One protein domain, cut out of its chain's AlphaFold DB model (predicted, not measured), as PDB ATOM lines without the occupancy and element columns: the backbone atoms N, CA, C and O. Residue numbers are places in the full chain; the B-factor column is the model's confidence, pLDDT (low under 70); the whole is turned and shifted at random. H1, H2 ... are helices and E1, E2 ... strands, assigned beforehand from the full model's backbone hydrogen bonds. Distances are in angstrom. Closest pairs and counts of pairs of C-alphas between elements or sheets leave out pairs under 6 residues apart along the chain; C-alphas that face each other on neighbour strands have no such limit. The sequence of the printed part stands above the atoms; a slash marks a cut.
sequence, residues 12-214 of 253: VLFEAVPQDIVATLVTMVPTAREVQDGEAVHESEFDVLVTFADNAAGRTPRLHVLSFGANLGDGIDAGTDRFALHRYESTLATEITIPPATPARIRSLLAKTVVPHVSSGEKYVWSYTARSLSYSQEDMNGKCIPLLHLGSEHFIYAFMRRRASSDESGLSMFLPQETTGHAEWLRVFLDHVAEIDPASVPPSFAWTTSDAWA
ATOM      1  N   VAL A  12     262.910 211.144 203.740       96.56
ATOM      2  CA  VAL A  12     262.234 212.112 202.870       96.56
ATOM      3  C   VAL A  12     263.230 213.055 202.212       96.56
ATOM      4  O   VAL A  12     264.063 213.675 202.874       96.56
ATOM      5  N   LEU A  13     263.123 213.166 200.896       97.69
ATOM      6  CA  LEU A  13     263.808 214.165 200.093       97.69
ATOM      7  C   LEU A  13     262.857 215.346 199.868       97.69
ATOM      8  O   LEU A  13     261.786 215.176 199.289       97.69
ATOM      9  N   PHE A  14     263.245 216.530 200.326       98.25
ATOM     10  CA  PHE A  14     262.534 217.786 200.112       98.25
ATOM     11  C   PHE A  14     263.205 218.549 198.971       98.25
ATOM     12  O   PHE A  14     264.334 219.010 199.112       98.25
ATOM     13  N   GLU A  15     262.522 218.681 197.841       98.38
ATOM     14  CA  GLU A  15     263.059 219.292 196.625       98.38
ATOM     15  C   GLU A  15     262.348 220.609 196.306       98.38
ATOM     16  O   GLU A  15     261.121 220.665 196.215       98.38
ATOM     17  N   ALA A  16     263.136 221.677 196.144       97.81
ATOM     18  CA  ALA A  16     262.648 223.023 195.817       97.81
ATOM     19  C   ALA A  16     261.568 223.571 196.780       97.81
ATOM     20  O   ALA A  16     260.835 224.495 196.436       97.81
ATOM     21  N   VAL A  17     261.474 223.024 197.996       98.06
ATOM     22  CA  VAL A  17     260.472 223.420 198.993       98.06
ATOM     23  C   VAL A  17     260.799 224.818 199.535       98.06
ATOM     24  O   VAL A  17     261.940 225.051 199.944       98.06
ATOM     25  N   PRO A  18     259.829 225.750 199.599       97.94
ATOM     26  CA  PRO A  18     260.033 227.056 200.223       97.94
ATOM     27  C   PRO A  18     260.545 226.949 201.667       97.94
ATOM     28  O   PRO A  18     260.119 226.077 202.427       97.94
ATOM     29  N   GLN A  19     261.461 227.840 202.059       96.56
ATOM     30  CA  GLN A  19     262.203 227.730 203.325       96.56
ATOM     31  C   GLN A  19     261.300 227.755 204.574       96.56
ATOM     32  O   GLN A  19     261.591 227.107 205.579       96.56
ATOM     33  N   ASP A  20     260.217 228.522 204.527       96.00
ATOM     34  CA  ASP A  20     259.215 228.621 205.588       96.00
ATOM     35  C   ASP A  20     258.389 227.332 205.724       96.00
ATOM     36  O   ASP A  20     258.085 226.890 206.836       96.00
ATOM     37  N   ILE A  21     258.096 226.678 204.600       97.25
ATOM     38  CA  ILE A  21     257.390 225.397 204.564       97.25
ATOM     39  C   ILE A  21     258.315 224.271 205.032       97.25
ATOM     40  O   ILE A  21     257.939 223.490 205.910       97.25
ATOM     41  N   VAL A  22     259.536 224.194 204.492       95.94
ATOM     42  CA  VAL A  22     260.463 223.087 204.771       95.94
ATOM     43  C   VAL A  22     260.832 223.025 206.248       95.94
ATOM     44  O   VAL A  22     260.804 221.940 206.823       95.94
ATOM     45  N   ALA A  23     261.025 224.179 206.901       93.62
ATOM     46  CA  ALA A  23     261.295 224.265 208.337       93.62
ATOM     47  C   ALA A  23     260.207 223.594 209.193       93.62
ATOM     48  O   ALA A  23     260.505 223.060 210.259       93.62
ATOM     49  N   THR A  24     258.960 223.584 208.717       92.81
ATOM     50  CA  THR A  24     257.854 222.872 209.367       92.81
ATOM     51  C   THR A  24     257.881 221.384 209.013       92.81
ATOM     52  O   THR A  24     257.836 220.535 209.905       92.81
ATOM     53  N   LEU A  25     257.994 221.044 207.725       93.44
ATOM     54  CA  LEU A  25     257.876 219.662 207.243       93.44
ATOM     55  C   LEU A  25     259.001 218.743 207.733       93.44
ATOM     56  O   LEU A  25     258.739 217.588 208.063       93.44
ATOM     57  N   VAL A  26     260.237 219.239 207.843       94.00
ATOM     58  CA  VAL A  26     261.379 218.422 208.299       94.00
ATOM     59  C   VAL A  26     261.219 217.940 209.738       94.00
ATOM     60  O   VAL A  26     261.773 216.909 210.099       94.00
ATOM     61  N   THR A  27     260.433 218.643 210.560       90.62
ATOM     62  CA  THR A  27     260.150 218.222 211.944       90.62
ATOM     63  C   THR A  27     259.182 217.044 212.027       90.62
ATOM     64  O   THR A  27     259.058 216.417 213.077       90.62
ATOM     65  N   MET A  28     258.498 216.734 210.924       90.12
ATOM     66  CA  MET A  28     257.485 215.685 210.859       90.12
ATOM     67  C   MET A  28     258.057 214.314 210.521       90.12
ATOM     68  O   MET A  28     257.298 213.351 210.507       90.12
ATOM     69  N   VAL A  29     259.342 214.212 210.183       91.50
ATOM     70  CA  VAL A  29     259.954 212.975 209.691       91.50
ATOM     71  C   VAL A  29     261.319 212.762 210.335       91.50
ATOM     72  O   VAL A  29     262.014 213.728 210.645       91.50
ATOM     73  N   PRO A  30     261.735 211.506 210.557       87.31
ATOM     74  CA  PRO A  30     262.966 211.228 211.286       87.31
ATOM     75  C   PRO A  30     264.222 211.485 210.444       87.31
ATOM     76  O   PRO A  30     265.250 211.894 210.981       87.31
ATOM     77  N   THR A  31     264.138 211.268 209.128       91.56
ATOM     78  CA  THR A  31     265.239 211.496 208.190       91.56
ATOM     79  C   THR A  31     264.765 212.397 207.062       91.56
ATOM     80  O   THR A  31     263.841 212.052 206.325       91.56
ATOM     81  N   ALA A  32     265.441 213.530 206.900       95.31
ATOM     82  CA  ALA A  32     265.145 214.521 205.882       95.31
ATOM     83  C   ALA A  32     266.427 215.001 205.200       95.31
ATOM     84  O   ALA A  32     267.455 215.190 205.857       95.31
ATOM     85  N   ARG A  33     266.349 215.258 203.895       96.44
ATOM     86  CA  ARG A  33     267.361 216.018 203.156       96.44
ATOM     87  C   ARG A  33     266.676 217.046 202.274       96.44
ATOM     88  O   ARG A  33     265.746 216.707 201.556       96.44
ATOM     89  N   GLU A  34     267.171 218.274 202.306       97.75
ATOM     90  CA  GLU A  34     266.741 219.350 201.416       97.75
ATOM     91  C   GLU A  34     267.671 219.424 200.206       97.75
ATOM     92  O   GLU A  34     268.889 219.283 200.354       97.75
ATOM     93  N   VAL A  35     267.102 219.645 199.024       97.62
ATOM     94  CA  VAL A  35     267.837 219.813 197.768       97.62
ATOM     95  C   VAL A  35     267.192 220.860 196.869       97.62
ATOM     96  O   VAL A  35     265.995 221.147 196.958       97.62
ATOM     97  N   GLN A  36     267.999 221.432 195.982       97.25
ATOM     98  CA  GLN A  36     267.495 222.288 194.909       97.25
ATOM     99  C   GLN A  36     266.917 221.454 193.758       97.25
ATOM    100  O   GLN A  36     267.232 220.270 193.614       97.25
ATOM    101  N   ASP A  37     266.103 222.088 192.913       95.50
ATOM    102  CA  ASP A  37     265.632 221.474 191.668       95.50
ATOM    103  C   ASP A  37     266.825 221.045 190.792       95.50
ATOM    104  O   ASP A  37     267.786 221.798 190.599       95.50
ATOM    105  N   GLY A  38     266.786 219.803 190.310       92.56
ATOM    106  CA  GLY A  38     267.839 219.195 189.494       92.56
ATOM    107  C   GLY A  38     269.124 218.806 190.237       92.56
ATOM    108  O   GLY A  38     270.058 218.308 189.605       92.56
ATOM    109  N   GLU A  39     269.212 218.993 191.559       96.38
ATOM    110  CA  GLU A  39     270.391 218.568 192.325       96.38
ATOM    111  C   GLU A  39     270.554 217.039 192.271       96.38
ATOM    112  O   GLU A  39     269.608 216.269 192.486       96.38
ATOM    113  N   ALA A  40     271.775 216.580 191.990       95.62
ATOM    114  CA  ALA A  40     272.089 215.159 191.946       95.62
ATOM    115  C   ALA A  40     272.102 214.556 193.360       95.62
ATOM    116  O   ALA A  40     272.827 215.016 194.244       95.62
ATOM    117  N   VAL A  41     271.344 213.475 193.550       95.25
ATOM    118  CA  VAL A  41     271.320 212.697 194.793       95.25
ATOM    119  C   VAL A  41     271.318 211.207 194.498       95.25
ATOM    120  O   VAL A  41     270.832 210.763 193.458       95.25
ATOM    121  N   HIS A  42     271.820 210.414 195.440       94.44
ATOM    122  CA  HIS A  42     271.596 208.976 195.429       94.44
ATOM    123  C   HIS A  42     270.176 208.707 195.905       94.44
ATOM    124  O   HIS A  42     269.911 208.559 197.092       94.44
ATOM    125  N   GLU A  43     269.240 208.650 194.961       92.62
ATOM    126  CA  GLU A  43     267.819 208.509 195.274       92.62
ATOM    127  C   GLU A  43     267.545 207.263 196.138       92.62
ATOM    128  O   GLU A  43     266.516 207.209 196.809       92.62
ATOM    129  N   SER A  44     268.413 206.228 196.120       91.88
ATOM    130  CA  SER A  44     268.281 204.969 196.897       91.88
ATOM    131  C   SER A  44     268.290 205.162 198.408       91.88
ATOM    132  O   SER A  44     267.819 204.311 199.173       91.88
ATOM    133  N   GLU A  45     268.760 206.325 198.833       93.19
ATOM    134  CA  GLU A  45     268.778 206.758 200.218       93.19
ATOM    135  C   GLU A  45     267.408 207.244 200.706       93.19
ATOM    136  O   GLU A  45     267.235 207.393 201.912       93.19
ATOM    137  N   PHE A  46     266.430 207.420 199.812       95.38
ATOM    138  CA  PHE A  46     265.120 207.988 200.123       95.38
ATOM    139  C   PHE A  46     263.977 207.038 199.761       95.38
ATOM    140  O   PHE A  46     264.109 206.167 198.894       95.38
ATOM    141  N   ASP A  47     262.864 207.232 200.463       94.88
ATOM    142  CA  ASP A  47     261.594 206.526 200.278       94.88
ATOM    143  C   ASP A  47     260.542 207.468 199.666       94.88
ATOM    144  O   ASP A  47     259.768 207.085 198.791       94.88
ATOM    145  N   VAL A  48     260.541 208.732 200.104       96.81
ATOM    146  CA  VAL A  48     259.542 209.741 199.735       96.81
ATOM    147  C   VAL A  48     260.221 210.978 199.155       96.81
ATOM    148  O   VAL A  48     261.231 211.443 199.678       96.81
ATOM    149  N   LEU A  49     259.630 211.539 198.106       97.69
ATOM    150  CA  LEU A  49     259.917 212.853 197.549       97.69
ATOM    151  C   LEU A  49     258.756 213.795 197.875       97.69
ATOM    152  O   LEU A  49     257.611 213.512 197.529       97.69
ATOM    153  N   VAL A  50     259.063 214.934 198.482       98.38
ATOM    154  CA  VAL A  50     258.153 216.076 198.587       98.38
ATOM    155  C   VAL A  50     258.738 217.193 197.739       98.38
ATOM    156  O   VAL A  50     259.843 217.652 198.024       98.38
ATOM    157  N   THR A  51     258.028 217.614 196.695       98.31
ATOM    158  CA  THR A  51     258.594 218.524 195.693       98.31
ATOM    159  C   THR A  51     257.664 219.672 195.320       98.31
ATOM    160  O   THR A  51     256.449 219.501 195.195       98.31
ATOM    161  N   PHE A  52     258.271 220.841 195.134       98.12
ATOM    162  CA  PHE A  52     257.672 222.039 194.532       98.12
ATOM    163  C   PHE A  52     258.325 222.354 193.175       98.12
ATOM    164  O   PHE A  52     258.093 223.418 192.602       98.12
ATOM    165  N   ALA A  53     259.173 221.453 192.668       97.62
ATOM    166  CA  ALA A  53     259.780 221.595 191.355       97.62
ATOM    167  C   ALA A  53     258.727 221.457 190.247       97.62
ATOM    168  O   ALA A  53     257.707 220.778 190.398       97.62
ATOM    169  N   ASP A  54     259.018 222.063 189.096       96.56
ATOM    170  CA  ASP A  54     258.171 221.976 187.903       96.56
ATOM    171  C   ASP A  54     258.011 220.524 187.422       96.56
ATOM    172  O   ASP A  54     256.941 220.118 186.956       96.56
ATOM    173  N   ASN A  55     259.071 219.729 187.587       95.31
ATOM    174  CA  ASN A  55     259.162 218.361 187.112       95.31
ATOM    175  C   ASN A  55     259.297 217.342 188.245       95.31
ATOM    176  O   ASN A  55     260.394 216.903 188.589       95.31
ATOM    177  N   ALA A  56     258.159 216.870 188.749       93.62
ATOM    178  CA  ALA A  56     258.122 215.793 189.734       93.62
ATOM    179  C   ALA A  56     258.412 214.402 189.125       93.62
ATOM    180  O   ALA A  56     258.638 213.441 189.860       93.62
ATOM    181  N   ALA A  57     258.436 214.291 187.791       87.69
ATOM    182  CA  ALA A  57     258.707 213.057 187.053       87.69
ATOM    183  C   ALA A  57     260.201 212.738 186.894       87.69
ATOM    184  O   ALA A  57     260.559 211.651 186.437       87.69
ATOM    185  N   GLY A  58     261.079 213.699 187.202       87.62
ATOM    186  CA  GLY A  58     262.519 213.584 186.961       87.62
ATOM    187  C   GLY A  58     263.219 212.547 187.840       87.62
ATOM    188  O   GLY A  58     264.325 212.117 187.514       87.62
ATOM    189  N   ARG A  59     262.580 212.133 188.939       91.12
ATOM    190  CA  ARG A  59     263.132 211.200 189.925       91.12
ATOM    191  C   ARG A  59     262.676 209.766 189.665       91.12
ATOM    192  O   ARG A  59     261.609 209.519 189.100       91.12
ATOM    193  N   THR A  60     263.474 208.808 190.127       88.88
ATOM    194  CA  THR A  60     263.239 207.368 189.963       88.88
ATOM    195  C   THR A  60     261.798 206.949 190.293       88.88
ATOM    196  O   THR A  60     261.243 207.437 191.285       88.88
ATOM    197  N   PRO A  61     261.195 206.016 189.525       87.94
ATOM    198  CA  PRO A  61     259.843 205.485 189.743       87.94
ATOM    199  C   PRO A  61     259.545 204.929 191.138       87.94
ATOM    200  O   PRO A  61     258.381 204.833 191.519       87.94
ATOM    201  N   ARG A  62     260.576 204.569 191.907       89.62
ATOM    202  CA  ARG A  62     260.407 203.909 193.208       89.62
ATOM    203  C   ARG A  62     260.131 204.835 194.378       89.62
ATOM    204  O   ARG A  62     259.698 204.370 195.421       89.62
ATOM    205  N   LEU A  63     260.392 206.133 194.226       94.31
ATOM    206  CA  LEU A  63     260.015 207.096 195.256       94.31
ATOM    207  C   LEU A  63     258.495 207.269 195.270       94.31
ATOM    208  O   LEU A  63     257.856 207.340 194.216       94.31
ATOM    209  N   HIS A  64     257.922 207.410 196.459       96.31
ATOM    210  CA  HIS A  64     256.578 207.960 196.598       96.31
ATOM    211  C   HIS A  64     256.663 209.483 196.476       96.31
ATOM    212  O   HIS A  64     257.490 210.100 197.136       96.31
ATOM    213  N   VAL A  65     255.841 210.098 195.634       97.06
ATOM    214  CA  VAL A  65     255.924 211.518 195.287       97.06
ATOM    215  C   VAL A  65     254.706 212.273 195.806       97.06
ATOM    216  O   VAL A  65     253.575 211.989 195.419       97.06
ATOM    217  N   LEU A  66     254.940 213.284 196.633       98.19
ATOM    218  CA  LEU A  66     253.972 214.323 196.958       98.19
ATOM    219  C   LEU A  66     254.417 215.613 196.275       98.19
ATOM    220  O   LEU A  66     255.447 216.188 196.628       98.19
ATOM    221  N   SER A  67     253.651 216.059 195.287       98.12
ATOM    222  CA  SER A  67     253.969 217.250 194.507       98.12
ATOM    223  C   SER A  67     252.972 218.372 194.762       98.12
ATOM    224  O   SER A  67     251.759 218.150 194.747       98.12
ATOM    225  N   PHE A  68     253.503 219.583 194.926       98.31
ATOM    226  CA  PHE A  68     252.743 220.824 194.999       98.31
ATOM    227  C   PHE A  68     253.098 221.702 193.801       98.31
ATOM    228  O   PHE A  68     254.161 222.312 193.750       98.31
ATOM    229  N   GLY A  69     252.198 221.769 192.826       97.25
ATOM    230  CA  GLY A  69     252.312 222.697 191.709       97.25
ATOM    231  C   GLY A  69     253.129 222.228 190.507       97.25
ATOM    232  O   GLY A  69     253.287 223.040 189.598       97.25
ATOM    233  N   ALA A  70     253.584 220.971 190.444       97.31
ATOM    234  CA  ALA A  70     254.302 220.472 189.267       97.31
ATOM    235  C   ALA A  70     253.471 220.587 187.980       97.31
ATOM    236  O   ALA A  70     252.244 220.439 187.989       97.31
ATOM    237  N   ASN A  71     254.171 220.800 186.866       96.50
ATOM    238  CA  ASN A  71     253.604 220.777 185.520       96.50
ATOM    239  C   ASN A  71     253.963 219.506 184.751       96.50
ATOM    240  O   ASN A  71     253.336 219.228 183.732       96.50
ATOM    241  N   LEU A  72     254.938 218.730 185.227       94.69
ATOM    242  CA  LEU A  72     255.315 217.437 184.666       94.69
ATOM    243  C   LEU A  72     255.204 216.343 185.728       94.69
ATOM    244  O   LEU A  72     255.774 216.438 186.819       94.69
ATOM    245  N   GLY A  73     254.449 215.302 185.387       90.75
ATOM    246  CA  GLY A  73     254.191 214.145 186.227       90.75
ATOM    247  C   GLY A  73     254.737 212.856 185.626       90.75
ATOM    248  O   GLY A  73     255.176 212.800 184.477       90.75
ATOM    249  N   ASP A  74     254.720 211.803 186.433       84.19
ATOM    250  CA  ASP A  74     255.311 210.519 186.073       84.19
ATOM    251  C   ASP A  74     254.728 209.917 184.799       84.19
ATOM    252  O   ASP A  74     253.532 210.023 184.523       84.19
ATOM    253  N   GLY A  75     255.563 209.169 184.078       81.81
ATOM    254  CA  GLY A  75     255.097 208.362 182.959       81.81
ATOM    255  C   GLY A  75     253.981 207.392 183.373       81.81
ATOM    256  O   GLY A  75     253.980 206.842 184.480       81.81
ATOM    257  N   ILE A  76     252.992 207.191 182.512       79.00
ATOM    258  CA  ILE A  76     252.068 206.055 182.601       79.00
ATOM    259  C   ILE A  76     252.578 205.011 181.620       79.00
ATOM    260  O   ILE A  76     252.719 205.325 180.445       79.00
ATOM    261  N   ASP A  77     252.811 203.787 182.075       77.62
ATOM    262  CA  ASP A  77     253.072 202.665 181.178       77.62
ATOM    263  C   ASP A  77     251.763 201.886 180.968       77.62
ATOM    264  O   ASP A  77     251.093 201.487 181.926       77.62
ATOM    265  N   ALA A  78     251.357 201.690 179.712       70.50
ATOM    266  CA  ALA A  78     250.258 200.803 179.338       70.50
ATOM    267  C   ALA A  78     250.687 199.912 178.164       70.50
ATOM    268  O   ALA A  78     250.552 200.262 176.992       70.50
ATOM    269  N   GLY A  79     251.234 198.739 178.485       78.31
ATOM    270  CA  GLY A  79     251.761 197.818 177.481       78.31
ATOM    271  C   GLY A  79     253.003 198.393 176.797       78.31
ATOM    272  O   GLY A  79     254.020 198.600 177.447       78.31
ATOM    273  N   THR A  80     252.920 198.643 175.488       74.06
ATOM    274  CA  THR A  80     254.026 199.242 174.707       74.06
ATOM    275  C   THR A  80     253.976 200.768 174.644       74.06
ATOM    276  O   THR A  80     254.810 201.384 173.980       74.06
ATOM    277  N   ASP A  81     252.982 201.379 175.291       77.62
ATOM    278  CA  ASP A  81     252.783 202.821 175.283       77.62
ATOM    279  C   ASP A  81     253.227 203.442 176.597       77.62
ATOM    280  O   ASP A  81     252.848 202.985 177.676       77.62
ATOM    281  N   ARG A  82     254.009 204.516 176.478       79.94
ATOM    282  CA  ARG A  82     254.392 205.377 177.589       79.94
ATOM    283  C   ARG A  82     253.772 206.748 177.380       79.94
ATOM    284  O   ARG A  82     254.021 207.391 176.360       79.94
ATOM    285  N   PHE A  83     252.973 207.181 178.342       84.12
ATOM    286  CA  PHE A  83     252.289 208.467 178.314       84.12
ATOM    287  C   PHE A  83     252.976 209.427 179.273       84.12
ATOM    288  O   PHE A  83     253.316 209.037 180.388       84.12
ATOM    289  N   ALA A  84     253.171 210.674 178.857       86.75
ATOM    290  CA  ALA A  84     253.693 211.721 179.729       86.75
ATOM    291  C   ALA A  84     252.532 212.515 180.332       86.75
ATOM    292  O   ALA A  84     251.713 213.062 179.587       86.75
ATOM    293  N   LEU A  85     252.476 212.583 181.662       91.69
ATOM    294  CA  LEU A  85     251.537 213.443 182.376       91.69
ATOM    295  C   LEU A  85     252.072 214.865 182.400       91.69
ATOM    296  O   LEU A  85     253.218 215.093 182.788       91.69
ATOM    297  N   HIS A  86     251.239 215.816 182.002       93.75
ATOM    298  CA  HIS A  86     251.625 217.215 181.973       93.75
ATOM    299  C   HIS A  86     250.434 218.131 182.240       93.75
ATOM    300  O   HIS A  86     249.280 217.725 182.111       93.75
ATOM    301  N   ARG A  87     250.724 219.371 182.628       94.19
ATOM    302  CA  ARG A  87     249.735 220.385 183.000       94.19
ATOM    303  C   ARG A  87     249.877 221.631 182.120       94.19
ATOM    304  O   ARG A  87     250.246 222.697 182.604       94.19
ATOM    305  N   TYR A  88     249.657 221.476 180.812       91.38
ATOM    306  CA  TYR A  88     249.825 222.557 179.821       91.38
ATOM    307  C   TYR A  88     248.523 223.010 179.159       91.38
ATOM    308  O   TYR A  88     248.490 224.076 178.550       91.38
ATOM    309  N   GLU A  89     247.454 222.230 179.287       92.31
ATOM    310  CA  GLU A  89     246.131 222.636 178.821       92.31
ATOM    311  C   GLU A  89     245.524 223.603 179.834       92.31
ATOM    312  O   GLU A  89     245.615 223.371 181.043       92.31
ATOM    313  N   SER A  90     244.939 224.702 179.355       94.12
ATOM    314  CA  SER A  90     244.309 225.694 180.218       94.12
ATOM    315  C   SER A  90     242.788 225.687 180.109       94.12
ATOM    316  O   SER A  90     242.202 225.288 179.104       94.12
ATOM    317  N   THR A  91     242.135 226.121 181.184       94.62
ATOM    318  CA  THR A  91     240.683 226.251 181.285       94.62
ATOM    319  C   THR A  91     240.299 227.507 182.064       94.62
ATOM    320  O   THR A  91     241.012 227.955 182.967       94.62
ATOM    321  N   LEU A  92     239.131 228.059 181.734       96.00
ATOM    322  CA  LEU A  92     238.480 229.155 182.461       96.00
ATOM    323  C   LEU A  92     237.340 228.659 183.365       96.00
ATOM    324  O   LEU A  92     236.599 229.470 183.919       96.00
ATOM    325  N   ALA A  93     237.184 227.341 183.521       95.12
ATOM    326  CA  ALA A  93     236.144 226.759 184.359       95.12
ATOM    327  C   ALA A  93     236.202 227.299 185.799       95.12
ATOM    328  O   ALA A  93     237.270 227.379 186.409       95.12
ATOM    329  N   THR A  94     235.050 227.678 186.345       94.12
ATOM    330  CA  THR A  94     234.922 228.226 187.707       94.12
ATOM    331  C   THR A  94     234.287 227.245 188.684       94.12
ATOM    332  O   THR A  94     234.459 227.387 189.891       94.12
ATOM    333  N   GLU A  95     233.567 226.248 188.174       96.56
ATOM    334  CA  GLU A  95     232.990 225.178 188.977       96.56
ATOM    335  C   GLU A  95     234.087 224.230 189.469       96.56
ATOM    336  O   GLU A  95     234.998 223.882 188.716       96.56
ATOM    337  N   ILE A  96     233.993 223.816 190.731       97.19
ATOM    338  CA  ILE A  96     234.946 222.917 191.378       97.19
ATOM    339  C   ILE A  96     234.171 221.756 191.988       97.19
ATOM    340  O   ILE A  96     233.281 221.970 192.814       97.19
ATOM    341  N   THR A  97     234.566 220.534 191.641       97.44
ATOM    342  CA  THR A  97     233.896 219.315 192.105       97.44
ATOM    343  C   THR A  97     234.912 218.345 192.688       97.44
ATOM    344  O   THR A  97     235.935 218.054 192.072       97.44
ATOM    345  N   ILE A  98     234.636 217.819 193.886       97.12
ATOM    346  CA  ILE A  98     235.413 216.723 194.478       97.12
ATOM    347  C   ILE A  98     234.675 215.409 194.188       97.12
ATOM    348  O   ILE A  98     233.540 215.258 194.656       97.12
ATOM    349  N   PRO A  99     235.277 214.455 193.453       95.56
ATOM    350  CA  PRO A  99     234.625 213.193 193.127       95.56
ATOM    351  C   PRO A  99     234.114 212.438 194.374       95.56
ATOM    352  O   PRO A  99     234.818 212.348 195.386       95.56
ATOM    353  N   PRO A 100     232.920 211.811 194.329       93.00
ATOM    354  CA  PRO A 100     232.391 211.037 195.458       93.00
ATOM    355  C   PRO A 100     233.277 209.859 195.884       93.00
ATOM    356  O   PRO A 100     233.216 209.444 197.042       93.00
ATOM    357  N   ALA A 101     234.106 209.344 194.970       92.12
ATOM    358  CA  ALA A 101     235.069 208.276 195.226       92.12
ATOM    359  C   ALA A 101     236.309 208.741 196.016       92.12
ATOM    360  O   ALA A 101     237.043 207.910 196.547       92.12
ATOM    361  N   THR A 102     236.554 210.053 196.133       95.25
ATOM    362  CA  THR A 102     237.687 210.584 196.898       95.25
ATOM    363  C   THR A 102     237.524 210.257 198.392       95.25
ATOM    364  O   THR A 102     236.471 210.583 198.962       95.25
ATOM    365  N   PRO A 103     238.542 209.673 199.064       94.81
ATOM    366  CA  PRO A 103     238.474 209.340 200.487       94.81
ATOM    367  C   PRO A 103     238.026 210.525 201.352       94.81
ATOM    368  O   PRO A 103     238.471 211.655 201.147       94.81
ATOM    369  N   ALA A 104     237.166 210.279 202.348       95.50
ATOM    370  CA  ALA A 104     236.520 211.336 203.138       95.50
ATOM    371  C   ALA A 104     237.516 212.308 203.803       95.50
ATOM    372  O   ALA A 104     237.275 213.519 203.854       95.50
ATOM    373  N   ARG A 105     238.665 211.793 204.261       95.50
ATOM    374  CA  ARG A 105     239.742 212.603 204.847       95.50
ATOM    375  C   ARG A 105     240.391 213.534 203.820       95.50
ATOM    376  O   ARG A 105     240.564 214.711 204.115       95.50
ATOM    377  N   ILE A 106     240.683 213.036 202.615       97.75
ATOM    378  CA  ILE A 106     241.222 213.852 201.515       97.75
ATOM    379  C   ILE A 106     240.189 214.889 201.072       97.75
ATOM    380  O   ILE A 106     240.525 216.056 200.929       97.75
ATOM    381  N   ARG A 107     238.917 214.500 200.929       97.75
ATOM    382  CA  ARG A 107     237.820 215.411 200.567       97.75
ATOM    383  C   ARG A 107     237.702 216.585 201.535       97.75
ATOM    384  O   ARG A 107     237.612 217.731 201.107       97.75
ATOM    385  N   SER A 108     237.741 216.295 202.836       97.62
ATOM    386  CA  SER A 108     237.700 217.323 203.881       97.62
ATOM    387  C   SER A 108     238.913 218.252 203.805       97.62
ATOM    388  O   SER A 108     238.776 219.462 203.979       97.62
ATOM    389  N   LEU A 109     240.096 217.697 203.516       98.12
ATOM    390  CA  LEU A 109     241.320 218.478 203.386       98.12
ATOM    391  C   LEU A 109     241.293 219.372 202.138       98.12
ATOM    392  O   LEU A 109     241.513 220.569 202.266       98.12
ATOM    393  N   LEU A 110     240.904 218.846 200.971       98.50
ATOM    394  CA  LEU A 110     240.720 219.615 199.730       98.50
ATOM    395  C   LEU A 110     239.774 220.800 199.922       98.50
ATOM    396  O   LEU A 110     240.108 221.922 199.540       98.50
ATOM    397  N   ALA A 111     238.614 220.561 200.541       98.31
ATOM    398  CA  ALA A 111     237.620 221.597 200.804       98.31
ATOM    399  C   ALA A 111     238.160 222.722 201.704       98.31
ATOM    400  O   ALA A 111     237.731 223.865 201.581       98.31
ATOM    401  N   LYS A 112     239.110 222.406 202.594       98.50
ATOM    402  CA  LYS A 112     239.734 223.366 203.510       98.50
ATOM    403  C   LYS A 112     240.935 224.086 202.892       98.50
ATOM    404  O   LYS A 112     241.105 225.273 203.143       98.50
ATOM    405  N   THR A 113     241.787 223.378 202.152       98.56
ATOM    406  CA  THR A 113     243.143 223.852 201.827       98.56
ATOM    407  C   THR A 113     243.404 224.072 200.345       98.56
ATOM    408  O   THR A 113     244.470 224.566 199.998       98.56
ATOM    409  N   VAL A 114     242.496 223.658 199.461       98.12
ATOM    410  CA  VAL A 114     242.665 223.828 198.011       98.12
ATOM    411  C   VAL A 114     241.522 224.652 197.451       98.12
ATOM    412  O   VAL A 114     241.760 225.742 196.945       98.12
ATOM    413  N   VAL A 115     240.281 224.179 197.607       98.00
ATOM    414  CA  VAL A 115     239.081 224.804 197.016       98.00
ATOM    415  C   VAL A 115     238.981 226.312 197.300       98.00
ATOM    416  O   VAL A 115     238.754 227.056 196.348       98.00
ATOM    417  N   PRO A 116     239.216 226.812 198.532       98.19
ATOM    418  CA  PRO A 116     239.113 228.247 198.821       98.19
ATOM    419  C   PRO A 116     240.203 229.111 198.169       98.19
ATOM    420  O   PRO A 116     240.084 230.333 198.158       98.19
ATOM    421  N   HIS A 117     241.276 228.490 197.677       97.94
ATOM    422  CA  HIS A 117     242.451 229.164 197.127       97.94
ATOM    423  C   HIS A 117     242.557 229.032 195.603       97.94
ATOM    424  O   HIS A 117     243.445 229.634 195.002       97.94
ATOM    425  N   VAL A 118     241.655 228.278 194.964       97.00
ATOM    426  CA  VAL A 118     241.616 228.151 193.503       97.00
ATOM    427  C   VAL A 118     241.246 229.497 192.882       97.00
ATOM    428  O   VAL A 118     240.239 230.110 193.238       97.00
ATOM    429  N   SER A 119     242.058 229.962 191.931       94.81
ATOM    430  CA  SER A 119     241.830 231.247 191.274       94.81
ATOM    431  C   SER A 119     240.609 231.208 190.339       94.81
ATOM    432  O   SER A 119     240.307 230.209 189.675       94.81
ATOM    433  N   SER A 120     239.907 232.338 190.227       94.44
ATOM    434  CA  SER A 120     238.817 232.502 189.256       94.44
ATOM    435  C   SER A 120     239.312 232.700 187.816       94.44
ATOM    436  O   SER A 120     238.496 232.754 186.903       94.44
ATOM    437  N   GLY A 121     240.624 232.859 187.614       95.62
ATOM    438  CA  GLY A 121     241.240 233.116 186.314       95.62
ATOM    439  C   GLY A 121     241.541 231.847 185.519       95.62
ATOM    440  O   GLY A 121     240.976 230.778 185.767       95.62
ATOM    441  N   GLU A 122     242.451 231.985 184.558       96.12
ATOM    442  CA  GLU A 122     243.009 230.860 183.811       96.12
ATOM    443  C   GLU A 122     243.728 229.888 184.752       96.12
ATOM    444  O   GLU A 122     244.474 230.291 185.648       96.12
ATOM    445  N   LYS A 123     243.466 228.597 184.552       95.94
ATOM    446  CA  LYS A 123     244.040 227.492 185.322       95.94
ATOM    447  C   LYS A 123     244.570 226.446 184.368       95.94
ATOM    448  O   LYS A 123     243.970 226.230 183.323       95.94
ATOM    449  N   TYR A 124     245.632 225.761 184.765       95.69
ATOM    450  CA  TYR A 124     246.174 224.645 184.004       95.69
ATOM    451  C   TYR A 124     245.694 223.319 184.585       95.69
ATOM    452  O   TYR A 124     245.673 223.139 185.805       95.69
ATOM    453  N   VAL A 125     245.305 222.401 183.709       95.38
ATOM    454  CA  VAL A 125     244.730 221.098 184.053       95.38
ATOM    455  C   VAL A 125     245.615 219.981 183.543       95.38
ATOM    456  O   VAL A 125     246.400 220.161 182.611       95.38
ATOM    457  N   TRP A 126     245.534 218.836 184.206       95.31
ATOM    458  CA  TRP A 126     246.332 217.686 183.840       95.31
ATOM    459  C   TRP A 126     245.754 216.983 182.619       95.31
ATOM    460  O   TRP A 126     244.569 216.653 182.576       95.31
ATOM    461  N   SER A 127     246.628 216.675 181.672       92.00
ATOM    462  CA  SER A 127     246.359 215.816 180.526       92.00
ATOM    463  C   SER A 127     247.515 214.831 180.337       92.00
ATOM    464  O   SER A 127     248.518 214.844 181.068       92.00
ATOM    465  N   TYR A 128     247.365 213.912 179.386       88.00
ATOM    466  CA  TYR A 128     248.432 212.991 179.028       88.00
ATOM    467  C   TYR A 128     248.578 212.879 177.510       88.00
ATOM    468  O   TYR A 128     247.596 212.905 176.766       88.00
ATOM    469  N   THR A 129     249.818 212.708 177.049       83.38
ATOM    470  CA  THR A 129     250.124 212.544 175.617       83.38
ATOM    471  C   THR A 129     250.551 211.117 175.316       83.38
ATOM    472  O   THR A 129     251.452 210.592 175.973       83.38
ATOM    473  N   ALA A 130     249.954 210.514 174.286       79.25
ATOM    474  CA  ALA A 130     250.316 209.208 173.734       79.25
ATOM    475  C   ALA A 130     250.814 209.366 172.299       79.25
ATOM    476  O   ALA A 130     250.043 209.834 171.472       79.25
ATOM    477  N   ARG A 131     252.051 208.964 171.965       68.75
ATOM    478  CA  ARG A 131     252.546 208.871 170.566       68.75
ATOM    479  C   ARG A 131     252.022 209.986 169.622       68.75
ATOM    480  O   ARG A 131     251.603 209.695 168.504       68.75
ATOM    481  N   SER A 132     252.086 211.255 170.050       61.09
ATOM    482  CA  SER A 132     251.636 212.475 169.328       61.09
ATOM    483  C   SER A 132     250.146 212.872 169.403       61.09
ATOM    484  O   SER A 132     249.765 213.852 168.770       61.09
ATOM    485  N   LEU A 133     249.309 212.178 170.174       63.41
ATOM    486  CA  LEU A 133     247.913 212.546 170.438       63.41
ATOM    487  C   LEU A 133     247.761 212.989 171.901       63.41
ATOM    488  O   LEU A 133     248.128 212.238 172.810       63.41
ATOM    489  N   SER A 134     247.255 214.209 172.115       63.19
ATOM    490  CA  SER A 134     246.851 214.681 173.447       63.19
ATOM    491  C   SER A 134     245.431 214.215 173.732       63.19
ATOM    492  O   SER A 134     244.557 214.337 172.869       63.19
ATOM    493  N   TYR A 135     245.209 213.691 174.933       65.56
ATOM    494  CA  TYR A 135     243.883 213.355 175.429       65.56
ATOM    495  C   TYR A 135     243.661 214.077 176.762       65.56
ATOM    496  O   TYR A 135     244.365 213.815 177.741       65.56
ATOM    497  N   SER A 136     242.652 214.944 176.815       61.62
ATOM    498  CA  SER A 136     242.024 215.377 178.063       61.62
ATOM    499  C   SER A 136     240.738 214.584 178.246       61.62
ATOM    500  O   SER A 136     239.815 214.642 177.438       61.62
ATOM    501  N   GLN A 137     240.716 213.746 179.276       67.88
ATOM    502  CA  GLN A 137     239.556 212.940 179.640       67.88
ATOM    503  C   GLN A 137     239.327 213.038 181.143       67.88
ATOM    504  O   GLN A 137     240.285 213.194 181.902       67.88
ATOM    505  N   GLU A 138     238.063 212.906 181.542       69.06
ATOM    506  CA  GLU A 138     237.562 213.115 182.907       69.06
ATOM    507  C   GLU A 138     238.271 212.262 183.975       69.06
ATOM    508  O   GLU A 138     238.300 212.630 185.144       69.06
ATOM    509  N   ASP A 139     238.861 211.123 183.601       69.94
ATOM    510  CA  ASP A 139     239.480 210.168 184.529       69.94
ATOM    511  C   ASP A 139     240.868 209.657 184.080       69.94
ATOM    512  O   ASP A 139     241.424 208.721 184.667       69.94
ATOM    513  N   MET A 140     241.432 210.245 183.018       82.12
ATOM    514  CA  MET A 140     242.607 209.721 182.305       82.12
ATOM    515  C   MET A 140     242.520 208.212 182.002       82.12
ATOM    516  O   MET A 140     243.510 207.500 182.177       82.12
ATOM    517  N   ASN A 141     241.360 207.690 181.587       80.94
ATOM    518  CA  ASN A 141     241.130 206.259 181.333       80.94
ATOM    519  C   ASN A 141     241.453 205.357 182.539       80.94
ATOM    520  O   ASN A 141     242.114 204.317 182.405       80.94
ATOM    521  N   GLY A 142     241.064 205.785 183.740       84.44
ATOM    522  CA  GLY A 142     241.311 205.055 184.986       84.44
ATOM    523  C   GLY A 142     242.793 204.912 185.357       84.44
ATOM    524  O   GLY A 142     243.146 204.078 186.195       84.44
ATOM    525  N   LYS A 143     243.692 205.693 184.741       85.50
ATOM    526  CA  LYS A 143     245.133 205.680 185.063       85.50
ATOM    527  C   LYS A 143     245.465 206.457 186.334       85.50
ATOM    528  O   LYS A 143     246.576 206.341 186.855       85.50
ATOM    529  N   CYS A 144     244.507 207.223 186.843       91.44
ATOM    530  CA  CYS A 144     244.604 207.914 188.113       91.44
ATOM    531  C   CYS A 144     243.273 207.866 188.871       91.44
ATOM    532  O   CYS A 144     242.227 207.525 188.327       91.44
ATOM    533  N   ILE A 145     243.341 208.207 190.152       93.38
ATOM    534  CA  ILE A 145     242.196 208.515 190.996       93.38
ATOM    535  C   ILE A 145     242.111 210.043 191.041       93.38
ATOM    536  O   ILE A 145     242.951 210.669 191.703       93.38
ATOM    537  N   PRO A 146     241.142 210.664 190.351       95.62
ATOM    538  CA  PRO A 146     240.974 212.099 190.442       95.62
ATOM    539  C   PRO A 146     240.588 212.502 191.867       95.62
ATOM    540  O   PRO A 146     239.752 211.878 192.529       95.62
ATOM    541  N   LEU A 147     241.230 213.561 192.349       97.25
ATOM    542  CA  LEU A 147     240.966 214.149 193.658       97.25
ATOM    543  C   LEU A 147     240.142 215.433 193.530       97.25
ATOM    544  O   LEU A 147     239.364 215.743 194.427       97.25
ATOM    545  N   LEU A 148     240.303 216.173 192.431       97.12
ATOM    546  CA  LEU A 148     239.639 217.454 192.211       97.12
ATOM    547  C   LEU A 148     239.422 217.697 190.714       97.12
ATOM    548  O   LEU A 148     240.373 217.583 189.938       97.12
ATOM    549  N   HIS A 149     238.195 218.059 190.339       97.19
ATOM    550  CA  HIS A 149     237.797 218.425 188.980       97.19
ATOM    551  C   HIS A 149     237.441 219.910 188.863       97.19
ATOM    552  O   HIS A 149     236.949 220.509 189.825       97.19
ATOM    553  N   LEU A 150     237.626 220.465 187.664       95.56
ATOM    554  CA  LEU A 150     237.156 221.791 187.268       95.56
ATOM    555  C   LEU A 150     236.131 221.694 186.134       95.56
ATOM    556  O   LEU A 150     236.357 220.999 185.144       95.56
ATOM    557  N   GLY A 151     235.047 222.460 186.250       92.56
ATOM    558  CA  GLY A 151     234.016 222.581 185.221       92.56
ATOM    559  C   GLY A 151     233.126 221.349 185.052       92.56
ATOM    560  O   GLY A 151     233.373 220.281 185.618       92.56
ATOM    561  N   SER A 152     232.104 221.508 184.210       85.94
ATOM    562  CA  SER A 152     231.202 220.431 183.786       85.94
ATOM    563  C   SER A 152     231.881 219.387 182.898       85.94
ATOM    564  O   SER A 152     231.379 218.283 182.768       85.94
ATOM    565  N   GLU A 153     233.015 219.743 182.289       76.69
ATOM    566  CA  GLU A 153     233.863 218.840 181.496       76.69
ATOM    567  C   GLU A 153     234.845 218.044 182.372       76.69
ATOM    568  O   GLU A 153     235.677 217.299 181.865       76.69
ATOM    569  N   HIS A 154     234.761 218.214 183.697       87.38
ATOM    570  CA  HIS A 154     235.493 217.425 184.679       87.38
ATOM    571  C   HIS A 154     237.013 217.377 184.451       87.38
ATOM    572  O   HIS A 154     237.655 216.343 184.621       87.38
ATOM    573  N   PHE A 155     237.617 218.524 184.126       93.75
ATOM    574  CA  PHE A 155     239.064 218.612 183.956       93.75
ATOM    575  C   PHE A 155     239.800 218.276 185.253       93.75
ATOM    576  O   PHE A 155     239.525 218.866 186.300       93.75
ATOM    577  N   ILE A 156     240.788 217.387 185.189       95.31
ATOM    578  CA  ILE A 156     241.526 216.946 186.375       95.31
ATOM    579  C   ILE A 156     242.514 218.021 186.820       95.31
ATOM    580  O   ILE A 156     243.431 218.403 186.096       95.31
ATOM    581  N   TYR A 157     242.360 218.471 188.061       96.56
ATOM    582  CA  TYR A 157     243.187 219.523 188.652       96.56
ATOM    583  C   TYR A 157     244.096 219.008 189.772       96.56
ATOM    584  O   TYR A 157     245.209 219.499 189.953       96.56
ATOM    585  N   ALA A 158     243.663 217.956 190.468       97.44
ATOM    586  CA  ALA A 158     244.480 217.190 191.402       97.44
ATOM    587  C   ALA A 158     244.173 215.700 191.250       97.44
ATOM    588  O   ALA A 158     243.018 215.323 191.025       97.44
ATOM    589  N   PHE A 159     245.179 214.844 191.419       96.56
ATOM    590  CA  PHE A 159     244.995 213.396 191.332       96.56
ATOM    591  C   PHE A 159     245.983 212.631 192.212       96.56
ATOM    592  O   PHE A 159     247.006 213.149 192.665       96.56
ATOM    593  N   MET A 160     245.670 211.358 192.423       95.81
ATOM    594  CA  MET A 160     246.549 210.374 193.036       95.81
ATOM    595  C   MET A 160     246.659 209.160 192.119       95.81
ATOM    596  O   MET A 160     245.688 208.777 191.472       95.81
ATOM    597  N   ARG A 161     247.820 208.519 192.047       93.06
ATOM    598  CA  ARG A 161     247.990 207.275 191.286       93.06
ATOM    599  C   ARG A 161     249.083 206.408 191.874       93.06
ATOM    600  O   ARG A 161     250.011 206.904 192.505       93.06
ATOM    601  N   ARG A 162     249.026 205.114 191.574       91.12
ATOM    602  CA  ARG A 162     250.190 204.243 191.732       91.12
ATOM    603  C   ARG A 162     251.145 204.457 190.556       91.12
ATOM    604  O   ARG A 162     250.715 204.558 189.400       91.12
ATOM    605  N   ARG A 163     252.437 204.555 190.854       85.62
ATOM    606  CA  ARG A 163     253.518 204.496 189.870       85.62
ATOM    607  C   ARG A 163     253.691 203.023 189.527       85.62
ATOM    608  O   ARG A 163     253.842 202.196 190.421       85.62
ATOM    609  N   ALA A 164     253.580 202.699 188.249       69.75
ATOM    610  CA  ALA A 164     253.837 201.349 187.782       69.75
ATOM    611  C   ALA A 164     255.337 201.233 187.506       69.75
ATOM    612  O   ALA A 164     255.860 201.961 186.666       69.75
ATOM    613  N   SER A 165     256.022 200.342 188.212       69.31
ATOM    614  CA  SER A 165     257.261 199.728 187.740       69.31
ATOM    615  C   SER A 165     257.101 198.209 187.872       69.31
ATOM    616  O   SER A 165     256.194 197.743 188.566       69.31
ATOM    617  N   SER A 166     257.921 197.429 187.164       66.06
ATOM    618  CA  SER A 166     257.840 195.960 187.177       66.06
ATOM    619  C   SER A 166     257.987 195.358 188.577       66.06
ATOM    620  O   SER A 166     257.436 194.290 188.822       66.06
ATOM    621  N   ASP A 167     258.684 196.051 189.482       67.88
ATOM    622  CA  ASP A 167     259.138 195.488 190.757       67.88
ATOM    623  C   ASP A 167     258.865 196.391 191.976       67.88
ATOM    624  O   ASP A 167     259.080 195.965 193.110       67.88
ATOM    625  N   GLU A 168     258.382 197.627 191.788       68.06
ATOM    626  CA  GLU A 168     258.202 198.608 192.869       68.06
ATOM    627  C   GLU A 168     256.902 199.415 192.694       68.06
ATOM    628  O   GLU A 168     256.574 199.899 191.609       68.06
ATOM    629  N   SER A 169     256.150 199.587 193.786       74.19
ATOM    630  CA  SER A 169     254.877 200.314 193.795       74.19
ATOM    631  C   SER A 169     255.018 201.690 194.443       74.19
ATOM    632  O   SER A 169     254.696 201.870 195.618       74.19
ATOM    633  N   GLY A 170     255.461 202.684 193.672       89.88
ATOM    634  CA  GLY A 170     255.416 204.079 194.112       89.88
ATOM    635  C   GLY A 170     253.975 204.606 194.188       89.88
ATOM    636  O   GLY A 170     253.066 204.113 193.517       89.88
ATOM    637  N   LEU A 171     253.752 205.652 194.980       94.94
ATOM    638  CA  LEU A 171     252.503 206.422 195.011       94.94
ATOM    639  C   LEU A 171     252.826 207.847 194.634       94.94
ATOM    640  O   LEU A 171     253.743 208.407 195.218       94.94
ATOM    641  N   SER A 172     252.057 208.432 193.728       95.94
ATOM    642  CA  SER A 172     252.174 209.847 193.405       95.94
ATOM    643  C   SER A 172     250.873 210.563 193.708       95.94
ATOM    644  O   SER A 172     249.802 210.107 193.306       95.94
ATOM    645  N   MET A 173     250.972 211.693 194.397       97.56
ATOM    646  CA  MET A 173     249.881 212.618 194.666       97.56
ATOM    647  C   MET A 173     250.287 213.993 194.149       97.56
ATOM    648  O   MET A 173     251.289 214.556 194.589       97.56
ATOM    649  N   PHE A 174     249.511 214.511 193.205       97.56
ATOM    650  CA  PHE A 174     249.759 215.785 192.547       97.56
ATOM    651  C   PHE A 174     248.684 216.779 192.955       97.56
ATOM    652  O   PHE A 174     247.496 216.582 192.675       97.56
ATOM    653  N   LEU A 175     249.118 217.838 193.627       98.25
ATOM    654  CA  LEU A 175     248.278 218.906 194.144       98.25
ATOM    655  C   LEU A 175     248.610 220.218 193.419       98.25
ATOM    656  O   LEU A 175     249.746 220.409 192.981       98.25
ATOM    657  N   PRO A 176     247.643 221.134 193.262       97.62
ATOM    658  CA  PRO A 176     247.885 222.427 192.634       97.62
ATOM    659  C   PRO A 176     248.780 223.316 193.514       97.62
ATOM    660  O   PRO A 176     248.920 223.080 194.717       97.62
ATOM    661  N   GLN A 177     249.397 224.337 192.917       97.25
ATOM    662  CA  GLN A 177     250.372 225.205 193.601       97.25
ATOM    663  C   GLN A 177     249.728 226.059 194.706       97.25
ATOM    664  O   GLN A 177     250.396 226.470 195.647       97.25
ATOM    665  N   GLU A 178     248.422 226.313 194.605       96.88
ATOM    666  CA  GLU A 178     247.625 227.106 195.543       96.88
ATOM    667  C   GLU A 178     247.282 226.333 196.830       96.88
ATOM    668  O   GLU A 178     246.611 226.859 197.719       96.88
ATOM    669  N   THR A 179     247.714 225.073 196.930       98.44
ATOM    670  CA  THR A 179     247.470 224.219 198.093       98.44
ATOM    671  C   THR A 179     248.104 224.809 199.352       98.44
ATOM    672  O   THR A 179     249.283 225.140 199.377       98.44
ATOM    673  N   THR A 180     247.329 224.888 200.431       98.38
ATOM    674  CA  THR A 180     247.814 225.226 201.777       98.38
ATOM    675  C   THR A 180     247.808 223.989 202.690       98.38
ATOM    676  O   THR A 180     247.468 222.887 202.259       98.38
ATOM    677  N   GLY A 181     248.216 224.120 203.960       97.06
ATOM    678  CA  GLY A 181     248.196 222.986 204.905       97.06
ATOM    679  C   GLY A 181     249.143 221.842 204.517       97.06
ATOM    680  O   GLY A 181     248.787 220.667 204.604       97.06
ATOM    681  N   HIS A 182     250.343 222.179 204.030       98.00
ATOM    682  CA  HIS A 182     251.335 221.220 203.523       98.00
ATOM    683  C   HIS A 182     251.687 220.114 204.530       98.00
ATOM    684  O   HIS A 182     251.913 218.972 204.137       98.00
ATOM    685  N   ALA A 183     251.704 220.436 205.827       95.94
ATOM    686  CA  ALA A 183     251.962 219.475 206.895       95.94
ATOM    687  C   ALA A 183     250.846 218.422 206.994       95.94
ATOM    688  O   ALA A 183     251.110 217.221 207.080       95.94
ATOM    689  N   GLU A 184     249.584 218.851 206.933       96.06
ATOM    690  CA  GLU A 184     248.435 217.950 206.921       96.06
ATOM    691  C   GLU A 184     248.424 217.059 205.676       96.06
ATOM    692  O   GLU A 184     248.132 215.865 205.789       96.06
ATOM    693  N   TRP A 185     248.803 217.606 204.517       98.19
ATOM    694  CA  TRP A 185     248.967 216.834 203.283       98.19
ATOM    695  C   TRP A 185     250.090 215.811 203.373       98.19
ATOM    696  O   TRP A 185     249.859 214.653 203.035       98.19
ATOM    697  N   LEU A 186     251.261 216.191 203.893       97.12
ATOM    698  CA  LEU A 186     252.363 215.255 204.111       97.12
ATOM    699  C   LEU A 186     251.930 214.111 205.027       97.12
ATOM    700  O   LEU A 186     252.181 212.950 204.722       97.12
ATOM    701  N   ARG A 187     251.214 214.408 206.114       94.81
ATOM    702  CA  ARG A 187     250.704 213.373 207.017       94.81
ATOM    703  C   ARG A 187     249.722 212.431 206.323       94.81
ATOM    704  O   ARG A 187     249.871 211.222 206.432       94.81
ATOM    705  N   VAL A 188     248.728 212.969 205.613       95.94
ATOM    706  CA  VAL A 188     247.766 212.148 204.857       95.94
ATOM    707  C   VAL A 188     248.481 211.294 203.816       95.94
ATOM    708  O   VAL A 188     248.145 210.124 203.659       95.94
ATOM    709  N   PHE A 189     249.467 211.861 203.128       97.19
ATOM    710  CA  PHE A 189     250.257 211.152 202.138       97.19
ATOM    711  C   PHE A 189     251.043 209.998 202.765       97.19
ATOM    712  O   PHE A 189     250.931 208.874 202.290       97.19
ATOM    713  N   LEU A 190     251.763 210.241 203.864       95.06
ATOM    714  CA  LEU A 190     252.501 209.201 204.587       95.06
ATOM    715  C   LEU A 190     251.582 208.090 205.102       95.06
ATOM    716  O   LEU A 190     251.957 206.927 205.010       95.06
ATOM    717  N   ASP A 191     250.374 208.424 205.567       93.56
ATOM    718  CA  ASP A 191     249.380 207.421 205.964       93.56
ATOM    719  C   ASP A 191     249.011 206.510 204.772       93.56
ATOM    720  O   ASP A 191     249.016 205.289 204.904       93.56
ATOM    721  N   HIS A 192     248.792 207.076 203.576       94.56
ATOM    722  CA  HIS A 192     248.516 206.283 202.366       94.56
ATOM    723  C   HIS A 192     249.726 205.467 201.911       94.56
ATOM    724  O   HIS A 192     249.564 204.348 201.429       94.56
ATOM    725  N   VAL A 193     250.941 206.010 202.043       94.88
ATOM    726  CA  VAL A 193     252.158 205.255 201.732       94.88
ATOM    727  C   VAL A 193     252.309 204.081 202.696       94.88
ATOM    728  O   VAL A 193     252.604 202.980 202.252       94.88
ATOM    729  N   ALA A 194     252.035 204.264 203.986       93.31
ATOM    730  CA  ALA A 194     252.123 203.187 204.965       93.31
ATOM    731  C   ALA A 194     251.123 202.049 204.714       93.31
ATOM    732  O   ALA A 194     251.412 200.891 205.011       93.31
ATOM    733  N   GLU A 195     249.955 202.364 204.150       91.81
ATOM    734  CA  GLU A 195     248.953 201.368 203.757       91.81
ATOM    735  C   GLU A 195     249.401 200.503 202.567       91.81
ATOM    736  O   GLU A 195     249.038 199.329 202.490       91.81
ATOM    737  N   ILE A 196     250.173 201.062 201.629       92.31
ATOM    738  CA  ILE A 196     250.582 200.367 200.393       92.31
ATOM    739  C   ILE A 196     252.002 199.792 200.456       92.31
ATOM    740  O   ILE A 196     252.265 198.764 199.840       92.31
ATOM    741  N   ASP A 197     252.903 200.464 201.168       93.00
ATOM    742  CA  ASP A 197     254.319 200.145 201.325       93.00
ATOM    743  C   ASP A 197     254.750 200.424 202.780       93.00
ATOM    744  O   ASP A 197     255.443 201.406 203.088       93.00
ATOM    745  N   PRO A 198     254.353 199.537 203.711       91.31
ATOM    746  CA  PRO A 198     254.718 199.648 205.119       91.31
ATOM    747  C   PRO A 198     256.224 199.477 205.368       91.31
ATOM    748  O   PRO A 198     256.703 199.789 206.460       91.31
ATOM    749  N   ALA A 199     256.983 198.963 204.390       89.31
ATOM    750  CA  ALA A 199     258.431 198.858 204.502       89.31
ATOM    751  C   ALA A 199     259.077 200.240 204.351       89.31
ATOM    752  O   ALA A 199     260.013 200.563 205.086       89.31
ATOM    753  N   SER A 200     258.591 201.054 203.413       90.12
ATOM    754  CA  SER A 200     259.030 202.440 203.212       90.12
ATOM    755  C   SER A 200     258.522 203.383 204.300       90.12
ATOM    756  O   SER A 200     259.289 204.215 204.791       90.12
ATOM    757  N   VAL A 201     257.261 203.238 204.721       91.06
ATOM    758  CA  VAL A 201     256.652 204.075 205.766       91.06
ATOM    759  C   VAL A 201     255.939 203.190 206.792       91.06
ATOM    760  O   VAL A 201     254.846 202.704 206.523       91.06
ATOM    761  N   PRO A 202     256.511 202.960 207.986       87.31
ATOM    762  CA  PRO A 202     255.884 202.091 208.977       87.31
ATOM    763  C   PRO A 202     254.510 202.618 209.451       87.31
ATOM    764  O   PRO A 202     254.405 203.790 209.814       87.31
ATOM    765  N   PRO A 203     253.469 201.766 209.560       79.06
ATOM    766  CA  PRO A 203     252.085 202.182 209.843       79.06
ATOM    767  C   PRO A 203     251.815 202.636 211.286       79.06
ATOM    768  O   PRO A 203     250.714 203.073 211.610       79.06
ATOM    769  N   SER A 204     252.786 202.514 212.192       67.25
ATOM    770  CA  SER A 204     252.583 202.863 213.602       67.25
ATOM    771  C   SER A 204     252.911 204.331 213.872       67.25
ATOM    772  O   SER A 204     253.966 204.793 213.467       67.25
ATOM    773  N   PHE A 205     252.116 205.027 214.692       55.84
ATOM    774  CA  PHE A 205     252.514 206.311 215.305       55.84
ATOM    775  C   PHE A 205     253.819 206.219 216.111       55.84
ATOM    776  O   PHE A 205     254.396 207.240 216.480       55.84
ATOM    777  N   ALA A 206     254.294 205.003 216.387       52.34
ATOM    778  CA  ALA A 206     255.468 204.752 217.193       52.34
ATOM    779  C   ALA A 206     256.754 205.312 216.571       52.34
ATOM    780  O   ALA A 206     257.675 205.589 217.318       52.34
ATOM    781  N   TRP A 207     256.851 205.599 215.267       58.94
ATOM    782  CA  TRP A 207     258.038 206.314 214.758       58.94
ATOM    783  C   TRP A 207     258.165 207.746 215.320       58.94
ATOM    784  O   TRP A 207     259.256 208.306 215.302       58.94
ATOM    785  N   THR A 208     257.091 208.317 215.886       54.62
ATOM    786  CA  THR A 208     257.155 209.576 216.656       54.62
ATOM    787  C   THR A 208     257.485 209.383 218.144       54.62
ATOM    788  O   THR A 208     257.827 210.357 218.809       54.62
ATOM    789  N   THR A 209     257.385 208.162 218.690       52.62
ATOM    790  CA  THR A 209     257.436 207.899 220.148       52.62
ATOM    791  C   THR A 209     258.249 206.671 220.589       52.62
ATOM    792  O   THR A 209     258.310 206.388 221.781       52.62
ATOM    793  N   SER A 210     258.858 205.908 219.684       48.41
ATOM    794  CA  SER A 210     259.507 204.626 219.984       48.41
ATOM    795  C   SER A 210     261.005 204.773 220.222       48.41
ATOM    796  O   SER A 210     261.716 205.380 219.426       48.41
ATOM    797  N   ASP A 211     261.500 204.109 221.268       47.97
ATOM    798  CA  ASP A 211     262.915 204.089 221.658       47.97
ATOM    799  C   ASP A 211     263.852 203.453 220.618       47.97
ATOM    800  O   ASP A 211     265.021 203.817 220.552       47.97
ATOM    801  N   ALA A 212     263.361 202.558 219.751       47.97
ATOM    802  CA  ALA A 212     264.146 202.045 218.616       47.97
ATOM    803  C   ALA A 212     264.433 203.128 217.551       47.97
ATOM    804  O   ALA A 212     265.220 202.910 216.630       47.97
ATOM    805  N   TRP A 213     263.779 204.284 217.693       51.53
ATOM    806  CA  TRP A 213     263.781 205.431 216.790       51.53
ATOM    807  C   TRP A 213     264.139 206.738 217.507       51.53
ATOM    808  O   TRP A 213     264.368 207.749 216.841       51.53
ATOM    809  N   ALA A 214     264.249 206.723 218.844       44.47
ATOM    810  CA  ALA A 214     265.017 207.715 219.575       44.47
ATOM    811  C   ALA A 214     266.415 207.679 218.966       44.47
ATOM    812  O   ALA A 214     267.068 206.636 218.952       44.47
TER     813      ALA A 214
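This is residues 12 to 214 of the 253 residues of an uncharacterized protein of Arthrobacter sp. Hiyo4 (UniProt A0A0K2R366). A long, strongly twisted sheet of seven strands has helices H1, H2 and H3 over one face, while a smaller sheet, E5 to E8, packs on part of its other face, so that the two sheets are partly face to face with their strands crossed. The end of the printed part, with the short helix H4, lies beyond H3, on the far side of the helices from the sheets. The 203 printed residues hold four named helices and eleven named strands, in the order E1 H1 E2 E3 E4 E5 E6 H2 E7 E8 E9 E10 E11 H3 H4. The large sheet, E2 E1 E3 E4 E11 E10 E9, is mixed, the small one, E5 E6 E7 E8, is antiparallel, and the class is mixed, helices and strands. The whole is compact, with a radius of gyration of the C-alphas of 16.7 A and spans of 52, 40 and 31 A.

In the large sheet, E1 is residues 12 to 15, 9.6 A long, beginning at C-alpha 12 (262.234, 212.112, 202.870). E2 is residues 31 to 35, 13.6 A; E3 is 48 to 51, 9.7 A; E4 is 64 to 68, 13.5 A. E11 is residues 169 to 175, 19.7 A, ending at C-alpha 175 (248.278, 218.906, 194.144). E10 is residues 155 to 164, 23.0 A, and bends by 76 degrees at residue 158; E9 is 145 to 150, 14.7 A. In the small sheet, E5 is residues 72 to 78, 18.2 A; E6 is 81 to 91, 27.0 A, and bends by 54 degrees at residue 87; E7 is 123 to 130, 22.5 A; E8 is 133 to 135, 6.5 A. H1 is residues 19 to 28, 15.0 A; H2 is 104 to 113, 14.2 A; H3 is 182 to 196, 21.1 A. H4 is residues 205 to 208, 5.8 A, ending at C-alpha 208 (257.155, 209.576, 216.656).

In the large sheet E2, E1, E3, E4 and E11 are parallel, neighbour to neighbour. N 14 and O 33 of E1 and E2 are 2.8 A apart, N 13 and O 48 of E1 and E3 2.8 A, N 49 and O 64 of E3 and E4 2.8 A, and N 67 and O 173 of E4 and E11 2.9 A, each within hydrogen-bond range. E9 E10 E11 form a meander, each strand the antiparallel neighbour of the one before, with N 161 to O 172 at 2.8 A and N 147 to O 158 at 2.8 A. E1, H1 and E2 form a strand-helix-strand unit, two parallel strands with a helix between, its crossover right-handed. H1, H2 and H3 on one face of this sheet make two layers, helices and sheet. H3 lies over E4 and E11 at a height over the sheet of 9.4 A and runs along the strands. H1 lies over E1, and only just over E2, where 3 of its 10 C-alphas fall; its height is 9.8 A. H3 touches H1 with residues 182 to 186 alone, the closest C-alphas being those of Leu 25 and Ala 183, 5.9 A, at a steep tilt of 40 degrees, the same way. H2 and H3 only just touch, with 3 pairs of C-alphas within 8 A, the closest those of Ile 106 and Val 188, 7.5 A. The two sheets form a sandwich, two sheets face to face, their strands at 39 degrees; the closest C-alphas of E7 and E10 are those of Val 125 and Tyr 157, 5.1 A. In the small sheet the hairpin of E5 and E6 has N 76 and O 83 at 2.8 A, E6 and E7 have N 86 and O 127 at 3.0 A, and the hairpin of E7 and E8 has N 130 and O 133 at 2.9 A. In H2 and H3 every O i to N i+4 pair is within hydrogen-bond range; in H1 3 of 6 are; H4 is too short for such a pair.

The C-alphas farthest apart, those of Ser 132 and Asp 211, are 54.2 A apart. The printed part has no cut. The long links are E2 to E3, E3 to E4 and E6 to H2. The mean pLDDT of the printed part is 89.2; it is under 70 in residues 131 to 139, 164 to 168 and 204 to 214.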